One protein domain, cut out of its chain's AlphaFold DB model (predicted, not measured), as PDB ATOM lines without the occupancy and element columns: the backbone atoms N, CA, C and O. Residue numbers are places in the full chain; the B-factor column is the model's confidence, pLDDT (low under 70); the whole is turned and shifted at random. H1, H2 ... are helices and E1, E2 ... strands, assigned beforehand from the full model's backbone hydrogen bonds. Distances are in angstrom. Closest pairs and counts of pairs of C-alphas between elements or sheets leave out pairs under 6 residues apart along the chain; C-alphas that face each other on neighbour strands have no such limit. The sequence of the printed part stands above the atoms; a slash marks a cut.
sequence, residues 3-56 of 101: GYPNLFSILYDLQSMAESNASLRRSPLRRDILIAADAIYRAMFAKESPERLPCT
ATOM      1  N   GLY A   3      10.595 -39.216 -33.848       88.00
ATOM      2  CA  GLY A   3      11.095 -40.070 -34.917       88.00
ATOM      3  C   GLY A   3      12.250 -39.406 -35.656       88.00
ATOM      4  O   GLY A   3      12.059 -38.367 -36.285       88.00
ATOM      5  N   TYR A   4      13.420 -40.032 -35.629       90.94
ATOM      6  CA  TYR A   4      14.620 -39.561 -36.315       90.94
ATOM      7  C   TYR A   4      14.831 -40.270 -37.655       90.94
ATOM      8  O   TYR A   4      14.503 -41.449 -37.778       90.94
ATOM      9  N   PRO A   5      15.420 -39.609 -38.664       90.81
ATOM     10  CA  PRO A   5      15.662 -40.238 -39.960       90.81
ATOM     11  C   PRO A   5      16.769 -41.303 -39.907       90.81
ATOM     12  O   PRO A   5      16.705 -42.284 -40.643       90.81
ATOM     13  N   ASN A   6      17.789 -41.131 -39.059       89.44
ATOM     14  CA  ASN A   6      18.916 -42.055 -38.894       89.44
ATOM     15  C   ASN A   6      19.596 -41.890 -37.523       89.44
ATOM     16  O   ASN A   6      19.381 -40.889 -36.835       89.44
ATOM     17  N   LEU A   7      20.439 -42.859 -37.143       91.88
ATOM     18  CA  LEU A   7      21.180 -42.840 -35.879       91.88
ATOM     19  C   LEU A   7      22.148 -41.653 -35.789       91.88
ATOM     20  O   LEU A   7      22.350 -41.106 -34.710       91.88
ATOM     21  N   PHE A   8      22.710 -41.203 -36.912       92.50
ATOM     22  CA  PHE A   8      23.616 -40.049 -36.937       92.50
ATOM     23  C   PHE A   8      22.940 -38.766 -36.447       92.50
ATOM     24  O   PHE A   8      23.557 -37.995 -35.718       92.50
ATOM     25  N   SER A   9      21.672 -38.563 -36.804       92.69
ATOM     26  CA  SER A   9      20.886 -37.403 -36.366       92.69
ATOM     27  C   SER A   9      20.611 -37.463 -34.862       92.69
ATOM     28  O   SER A   9      20.742 -36.455 -34.180       92.69
ATOM     29  N   ILE A  10      20.319 -38.659 -34.332       92.00
ATOM     30  CA  ILE A  10      20.145 -38.885 -32.887       92.00
ATOM     31  C   ILE A  10      21.435 -38.538 -32.139       92.00
ATOM     32  O   ILE A  10      21.413 -37.792 -31.166       92.00
ATOM     33  N   LEU A  11      22.570 -39.062 -32.602       91.75
ATOM     34  CA  LEU A  11      23.866 -38.834 -31.961       91.75
ATOM     35  C   LEU A  11      24.295 -37.362 -32.019       91.75
ATOM     36  O   LEU A  11      24.910 -36.873 -31.074       91.75
ATOM     37  N   TYR A  12      23.966 -36.654 -33.100       92.00
ATOM     38  CA  TYR A  12      24.241 -35.223 -33.228       92.00
ATOM     39  C   TYR A  12      23.437 -34.388 -32.221       92.00
ATOM     40  O   TYR A  12      23.987 -33.506 -31.552       92.00
ATOM     41  N   ASP A  13      22.155 -34.708 -32.049       92.62
ATOM     42  CA  ASP A  13      21.311 -34.063 -31.044       92.62
ATOM     43  C   ASP A  13      21.797 -34.383 -29.626       92.62
ATOM     44  O   ASP A  13      21.963 -33.475 -28.816       92.62
ATOM     45  N   LEU A  14      22.128 -35.644 -29.335       89.94
ATOM     46  CA  LEU A  14      22.673 -36.051 -28.036       89.94
ATOM     47  C   LEU A  14      24.004 -35.362 -27.706       89.94
ATOM     48  O   LEU A  14      24.237 -34.940 -26.569       89.94
ATOM     49  N   GLN A  15      24.868 -35.185 -28.706       89.56
ATOM     50  CA  GLN A  15      26.088 -34.402 -28.554       89.56
ATOM     51  C   GLN A  15      25.766 -32.944 -28.204       89.56
ATOM     52  O   GLN A  15      26.390 -32.389 -27.296       89.56
ATOM     53  N   SER A  16      24.770 -32.354 -28.869       91.38
ATOM     54  CA  SER A  16      24.289 -30.993 -28.599       91.38
ATOM     55  C   SER A  16      23.640 -30.864 -27.214       91.38
ATOM     56  O   SER A  16      23.749 -29.821 -26.576       91.38
ATOM     57  N   MET A  17      23.051 -31.946 -26.695       90.81
ATOM     58  CA  MET A  17      22.542 -32.069 -25.321       90.81
ATOM     59  C   MET A  17      23.647 -32.321 -24.278       90.81
ATOM     60  O   MET A  17      23.350 -32.560 -23.108       90.81
ATOM     61  N   ALA A  18      24.919 -32.264 -24.681       89.38
ATOM     62  CA  ALA A  18      26.084 -32.484 -23.833       89.38
ATOM     63  C   ALA A  18      26.194 -33.896 -23.222       89.38
ATOM     64  O   ALA A  18      26.898 -34.075 -22.226       89.38
ATOM     65  N   GLU A  19      25.606 -34.926 -23.844       87.56
ATOM     66  CA  GLU A  19      25.764 -36.321 -23.393       87.56
ATOM     67  C   GLU A  19      27.250 -36.736 -23.340       87.56
ATOM     68  O   GLU A  19      27.691 -37.460 -22.448       87.56
ATOM     69  N   SER A  20      28.073 -36.172 -24.230       85.44
ATOM     70  CA  SER A  20      29.527 -36.390 -24.246       85.44
ATOM     71  C   SER A  20      30.252 -35.980 -22.949       85.44
ATOM     72  O   SER A  20      31.374 -36.442 -22.703       85.44
ATOM     73  N   ASN A  21      29.635 -35.151 -22.098       87.00
ATOM     74  CA  ASN A  21      30.163 -34.783 -20.782       87.00
ATOM     75  C   ASN A  21      29.880 -35.825 -19.699       87.00
ATOM     76  O   ASN A  21      30.634 -35.891 -18.733       87.00
ATOM     77  N   ALA A  22      28.849 -36.654 -19.867       85.81
ATOM     78  CA  ALA A  22      28.526 -37.717 -18.921       85.81
ATOM     79  C   ALA A  22      29.471 -38.928 -19.044       85.81
ATOM     80  O   ALA A  22      29.574 -39.730 -18.117       85.81
ATOM     81  N   SER A  23      30.184 -39.072 -20.168       83.19
ATOM     82  CA  SER A  23      31.103 -40.194 -20.377       83.19
ATOM     83  C   SER A  23      32.444 -39.998 -19.662       83.19
ATOM     84  O   SER A  23      33.202 -39.076 -19.966       83.19
ATOM     85  N   LEU A  24      32.779 -40.933 -18.765       84.31
ATOM     86  CA  LEU A  24      34.053 -40.965 -18.034       84.31
ATOM     87  C   LEU A  24      35.262 -41.239 -18.951       84.31
ATOM     88  O   LEU A  24      36.369 -40.777 -18.678       84.31
ATOM     89  N   ARG A  25      35.070 -41.994 -20.042       83.31
ATOM     90  CA  ARG A  25      36.103 -42.281 -21.050       83.31
ATOM     91  C   ARG A  25      35.595 -41.912 -22.433       83.31
ATOM     92  O   ARG A  25      34.701 -42.556 -22.974       83.31
ATOM     93  N   ARG A  26      36.224 -40.905 -23.031       80.19
ATOM     94  CA  ARG A  26      35.969 -40.516 -24.417       80.19
ATOM     95  C   ARG A  26      36.956 -41.247 -25.317       80.19
ATOM     96  O   ARG A  26      38.150 -40.968 -25.273       80.19
ATOM     97  N   SER A  27      36.442 -42.165 -26.123       83.88
ATOM     98  CA  SER A  27      37.201 -42.830 -27.181       83.88
ATOM     99  C   SER A  27      36.569 -42.492 -28.528       83.88
ATOM    100  O   SER A  27      35.340 -42.458 -28.619       83.88
ATOM    101  N   PRO A  28      37.367 -42.243 -29.578       84.25
ATOM    102  CA  PRO A  28      36.821 -42.027 -30.910       84.25
ATOM    103  C   PRO A  28      36.100 -43.293 -31.387       84.25
ATOM    104  O   PRO A  28      36.654 -44.393 -31.331       84.25
ATOM    105  N   LEU A  29      34.864 -43.140 -31.866       86.00
ATOM    106  CA  LEU A  29      34.154 -44.224 -32.540       86.00
ATOM    107  C   LEU A  29      34.598 -44.309 -33.998       86.00
ATOM    108  O   LEU A  29      34.742 -43.300 -34.689       86.00
ATOM    109  N   ARG A  30      34.771 -45.537 -34.482       92.88
ATOM    110  CA  ARG A  30      35.005 -45.797 -35.901       92.88
ATOM    111  C   ARG A  30      33.681 -45.770 -36.674       92.88
ATOM    112  O   ARG A  30      32.609 -46.034 -36.129       92.88
ATOM    113  N   ARG A  31      33.756 -45.444 -37.966       92.00
ATOM    114  CA  ARG A  31      32.569 -45.275 -38.823       92.00
ATOM    115  C   ARG A  31      31.828 -46.586 -39.103       92.00
ATOM    116  O   ARG A  31      30.608 -46.572 -39.212       92.00
ATOM    117  N   ASP A  32      32.551 -47.696 -39.182       95.50
ATOM    118  CA  ASP A  32      32.003 -49.054 -39.298       95.50
ATOM    119  C   ASP A  32      31.081 -49.405 -38.116       95.50
ATOM    120  O   ASP A  32      29.973 -49.891 -38.329       95.50
ATOM    121  N   ILE A  33      31.489 -49.067 -36.889       93.69
ATOM    122  CA  ILE A  33      30.690 -49.273 -35.672       93.69
ATOM    123  C   ILE A  33      29.385 -48.476 -35.735       93.69
ATOM    124  O   ILE A  33      28.327 -49.018 -35.428       93.69
ATOM    125  N   LEU A  34      29.434 -47.208 -36.156       93.00
ATOM    126  CA  LEU A  34      28.239 -46.362 -36.265       93.00
ATOM    127  C   LEU A  34      27.236 -46.903 -37.293       93.00
ATOM    128  O   LEU A  34      26.032 -46.881 -37.048       93.00
ATOM    129  N   ILE A  35      27.729 -47.416 -38.424       95.31
ATOM    130  CA  ILE A  35      26.886 -48.031 -39.459       95.31
ATOM    131  C   ILE A  35      26.247 -49.322 -38.932       95.31
ATOM    132  O   ILE A  35      25.046 -49.529 -39.104       95.31
ATOM    133  N   ALA A  36      27.027 -50.173 -38.259       95.81
ATOM    134  CA  ALA A  36      26.511 -51.396 -37.655       95.81
ATOM    135  C   ALA A  36      25.460 -51.093 -36.573       95.81
ATOM    136  O   ALA A  36      24.415 -51.742 -36.522       95.81
ATOM    137  N   ALA A  37      25.702 -50.074 -35.747       94.25
ATOM    138  CA  ALA A  37      24.772 -49.633 -34.717       94.25
ATOM    139  C   ALA A  37      23.445 -49.129 -35.306       94.25
ATOM    140  O   ALA A  37      22.395 -49.488 -34.780       94.25
ATOM    141  N   ASP A  38      23.461 -48.360 -36.406       93.44
ATOM    142  CA  ASP A  38      22.229 -47.904 -37.077       93.44
ATOM    143  C   ASP A  38      21.389 -49.093 -37.562       93.44
ATOM    144  O   ASP A  38      20.189 -49.154 -37.293       93.44
ATOM    145  N   ALA A  39      22.027 -50.085 -38.194       93.31
ATOM    146  CA  ALA A  39      21.351 -51.289 -38.675       93.31
ATOM    147  C   ALA A  39      20.719 -52.103 -37.531       93.31
ATOM    148  O   ALA A  39      19.555 -52.500 -37.621       93.31
ATOM    149  N   ILE A  40      21.461 -52.309 -36.437       93.88
ATOM    150  CA  ILE A  40      20.970 -53.021 -35.246       93.88
ATOM    151  C   ILE A  40      19.796 -52.261 -34.620       93.88
ATOM    152  O   ILE A  40      18.750 -52.847 -34.343       93.88
ATOM    153  N   TYR A  41      19.944 -50.951 -34.433       91.81
ATOM    154  CA  TYR A  41      18.927 -50.120 -33.798       91.81
ATOM    155  C   TYR A  41      17.620 -50.108 -34.605       91.81
ATOM    156  O   TYR A  41      16.536 -50.279 -34.044       91.81
ATOM    157  N   ARG A  42      17.713 -50.016 -35.938       90.94
ATOM    158  CA  ARG A  42      16.556 -50.158 -36.837       90.94
ATOM    159  C   ARG A  42      15.880 -51.514 -36.693       90.94
ATOM    160  O   ARG A  42      14.666 -51.556 -36.515       90.94
ATOM    161  N   ALA A  43      16.644 -52.603 -36.731       91.12
ATOM    162  CA  ALA A  43      16.092 -53.952 -36.632       91.12
ATOM    163  C   ALA A  43      15.347 -54.191 -35.305       91.12
ATOM    164  O   ALA A  43      14.341 -54.897 -35.270       91.12
ATOM    165  N   MET A  44      15.822 -53.584 -34.214       90.75
ATOM    166  CA  MET A  44      15.215 -53.730 -32.891       90.75
ATOM    167  C   MET A  44      13.952 -52.877 -32.712       90.75
ATOM    168  O   MET A  44      12.965 -53.369 -32.157       90.75
ATOM    169  N   PHE A  45      13.976 -51.619 -33.169       87.56
ATOM    170  CA  PHE A  45      13.001 -50.606 -32.748       87.56
ATOM    171  C   PHE A  45      12.120 -50.030 -33.868       87.56
ATOM    172  O   PHE A  45      11.069 -49.473 -33.563       87.56
ATOM    173  N   ALA A  46      12.455 -50.190 -35.152       83.56
ATOM    174  CA  ALA A  46      11.695 -49.593 -36.264       83.56
ATOM    175  C   ALA A  46      10.410 -50.368 -36.656       83.56
ATOM    176  O   ALA A  46       9.954 -50.277 -37.793       83.56
ATOM    177  N   LYS A  47       9.813 -51.142 -35.735       75.75
ATOM    178  CA  LYS A  47       8.683 -52.052 -36.023       75.75
ATOM    179  C   LYS A  47       7.400 -51.333 -36.453       75.75
ATOM    180  O   LYS A  47       6.674 -51.844 -37.295       75.75
ATOM    181  N   GLU A  48       7.123 -50.169 -35.873       72.12
ATOM    182  CA  GLU A  48       5.879 -49.415 -36.107       72.12
ATOM    183  C   GLU A  48       6.018 -48.347 -37.200       72.12
ATOM    184  O   GLU A  48       5.029 -47.845 -37.724       72.12
ATOM    185  N   SER A  49       7.244 -47.958 -37.543       75.25
ATOM    186  CA  SER A  49       7.525 -46.920 -38.536       75.25
ATOM    187  C   SER A  49       8.886 -47.198 -39.175       75.25
ATOM    188  O   SER A  49       9.906 -46.766 -38.639       75.25
ATOM    189  N   PRO A  50       8.928 -47.898 -40.322       71.62
ATOM    190  CA  PRO A  50      10.182 -48.307 -40.966       71.62
ATOM    191  C   PRO A  50      11.095 -47.125 -41.320       71.62
ATOM    192  O   PRO A  50      12.319 -47.249 -41.371       71.62
ATOM    193  N   GLU A  51      10.487 -45.965 -41.560       80.69
ATOM    194  CA  GLU A  51      11.158 -44.765 -42.051       80.69
ATOM    195  C   GLU A  51      11.809 -43.935 -40.940       80.69
ATOM    196  O   GLU A  51      12.703 -43.133 -41.217       80.69
ATOM    197  N   ARG A  52      11.386 -44.112 -39.680       85.25
ATOM    198  CA  ARG A  52      11.854 -43.296 -38.556       85.25
ATOM    199  C   ARG A  52      12.270 -44.140 -37.364       85.25
ATOM    200  O   ARG A  52      11.535 -44.992 -36.886       85.25
ATOM    201  N   LEU A  53      13.448 -43.827 -36.843       88.25
ATOM    202  CA  LEU A  53      13.978 -44.393 -35.619       88.25
ATOM    203  C   LEU A  53      13.322 -43.732 -34.409       88.25
ATOM    204  O   LEU A  53      13.447 -42.514 -34.245       88.25
ATOM    205  N   PRO A  54      12.633 -44.501 -33.559       89.19
ATOM    206  CA  PRO A  54      11.992 -43.924 -32.399       89.19
ATOM    207  C   PRO A  54      13.007 -43.607 -31.302       89.19
ATOM    208  O   PRO A  54      13.800 -44.460 -30.922       89.19
ATOM    209  N   CYS A  55      12.931 -42.403 -30.741       89.12
ATOM    210  CA  CYS A  55      13.682 -42.009 -29.556       89.12
ATOM    211  C   CYS A  55      12.741 -41.440 -28.482       89.12
ATOM    212  O   CYS A  55      11.758 -40.743 -28.780       89.12
ATOM    213  N   THR A  56      13.045 -41.752 -27.223       88.69
ATOM    214  CA  THR A  56      12.283 -41.317 -26.048       88.69
ATOM    215  C   THR A  56      13.214 -40.556 -25.120       88.69
ATOM    216  O   THR A  56      14.227 -41.094 -24.686       88.69
TER     217      THR A  56
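Overview. This is residues 3 to 56 of the 101 residues of an uncharacterized protein of Bursaphelenchus xylophilus (UniProt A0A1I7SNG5). Two helices, H1 and H3, make a rough T, the first end of H1 meeting the middle of H3, and between the far end of H1 and the first end of H3 the chain swings out in a wide open loop that holds the short helix H2. On the other side of the T, a short strand, E1, near the end of the printed part runs beside residues 3 to 4. The printed part has 54 residues, with three named helices and one named strand in the order H1, H2, H3, E1, and it is mostly helix. It is only just loose, close to compact, with a radius of gyration of the C-alphas of 12.1 A, and it spans 34 by 23 by 14 A.

Along the chain. The printed part begins at Gly 3. H1 takes residues 7 to 16, from C-alpha 7 at (21.180, -42.840, -35.879), and is 14.2 A long from first to last C-alpha. H2 is short, residues 19 to 22. H3, the longest helix, takes residues 31 to 45 and is 21.2 A long, from C-alpha 31 at (32.569, -45.275, -38.823) to C-alpha 45. E1 takes residues 53 to 55, 6.5 A long, and ends with C-alpha 55 at (13.682, -42.009, -29.556).

Arrangement. Residues 3 to 4 pair antiparallel with residues 53 to 54 of E1, and E1 pairs with no named strand. H1 and H3 touch, their closest C-alphas being those of Leu 7 and Asp 38, 5.3 A apart. Their lines are about perpendicular, at 75 degrees. H1 and H2 are close but not clearly touching, with the C-alphas of Leu 14 and Ser 20 closest at 7.8 A. H2 and H3 are apart, and so are H2 and E1. The closest C-alphas of H3 and E1, those of Arg 42 and Leu 53, are 6.4 A apart. Those of H1 and E1, Leu 7 and Leu 53, are 7.4 A apart. In H1 and H3 every O i to N i+4 pair is within hydrogen-bond range; H2 is too short for such a pair, and its one O i to N i+3 pair is within range.

Size, cuts and confidence. The two C-alphas farthest apart are those of Leu 24 and Glu 48, at 34.5 A, while the first and last printed C-alphas, of Gly 3 and Thr 56, are 9.0 A apart. Residues 12 to 18, of which 12 to 16 belong to H1, stand free, and so do residues 21 to 33, of which 31 to 33 belong to H3. Without these stretches the body has 34 residues and spans 29 by 19 by 13 A. The link from H1 to H2 is tight, and the links from H2 to H3, with 8 residues between them, and from H3 to E1, with 7, are short. The printed part has no cut. The mean pLDDT of the printed part is 88.4, and no printed residue is under 70.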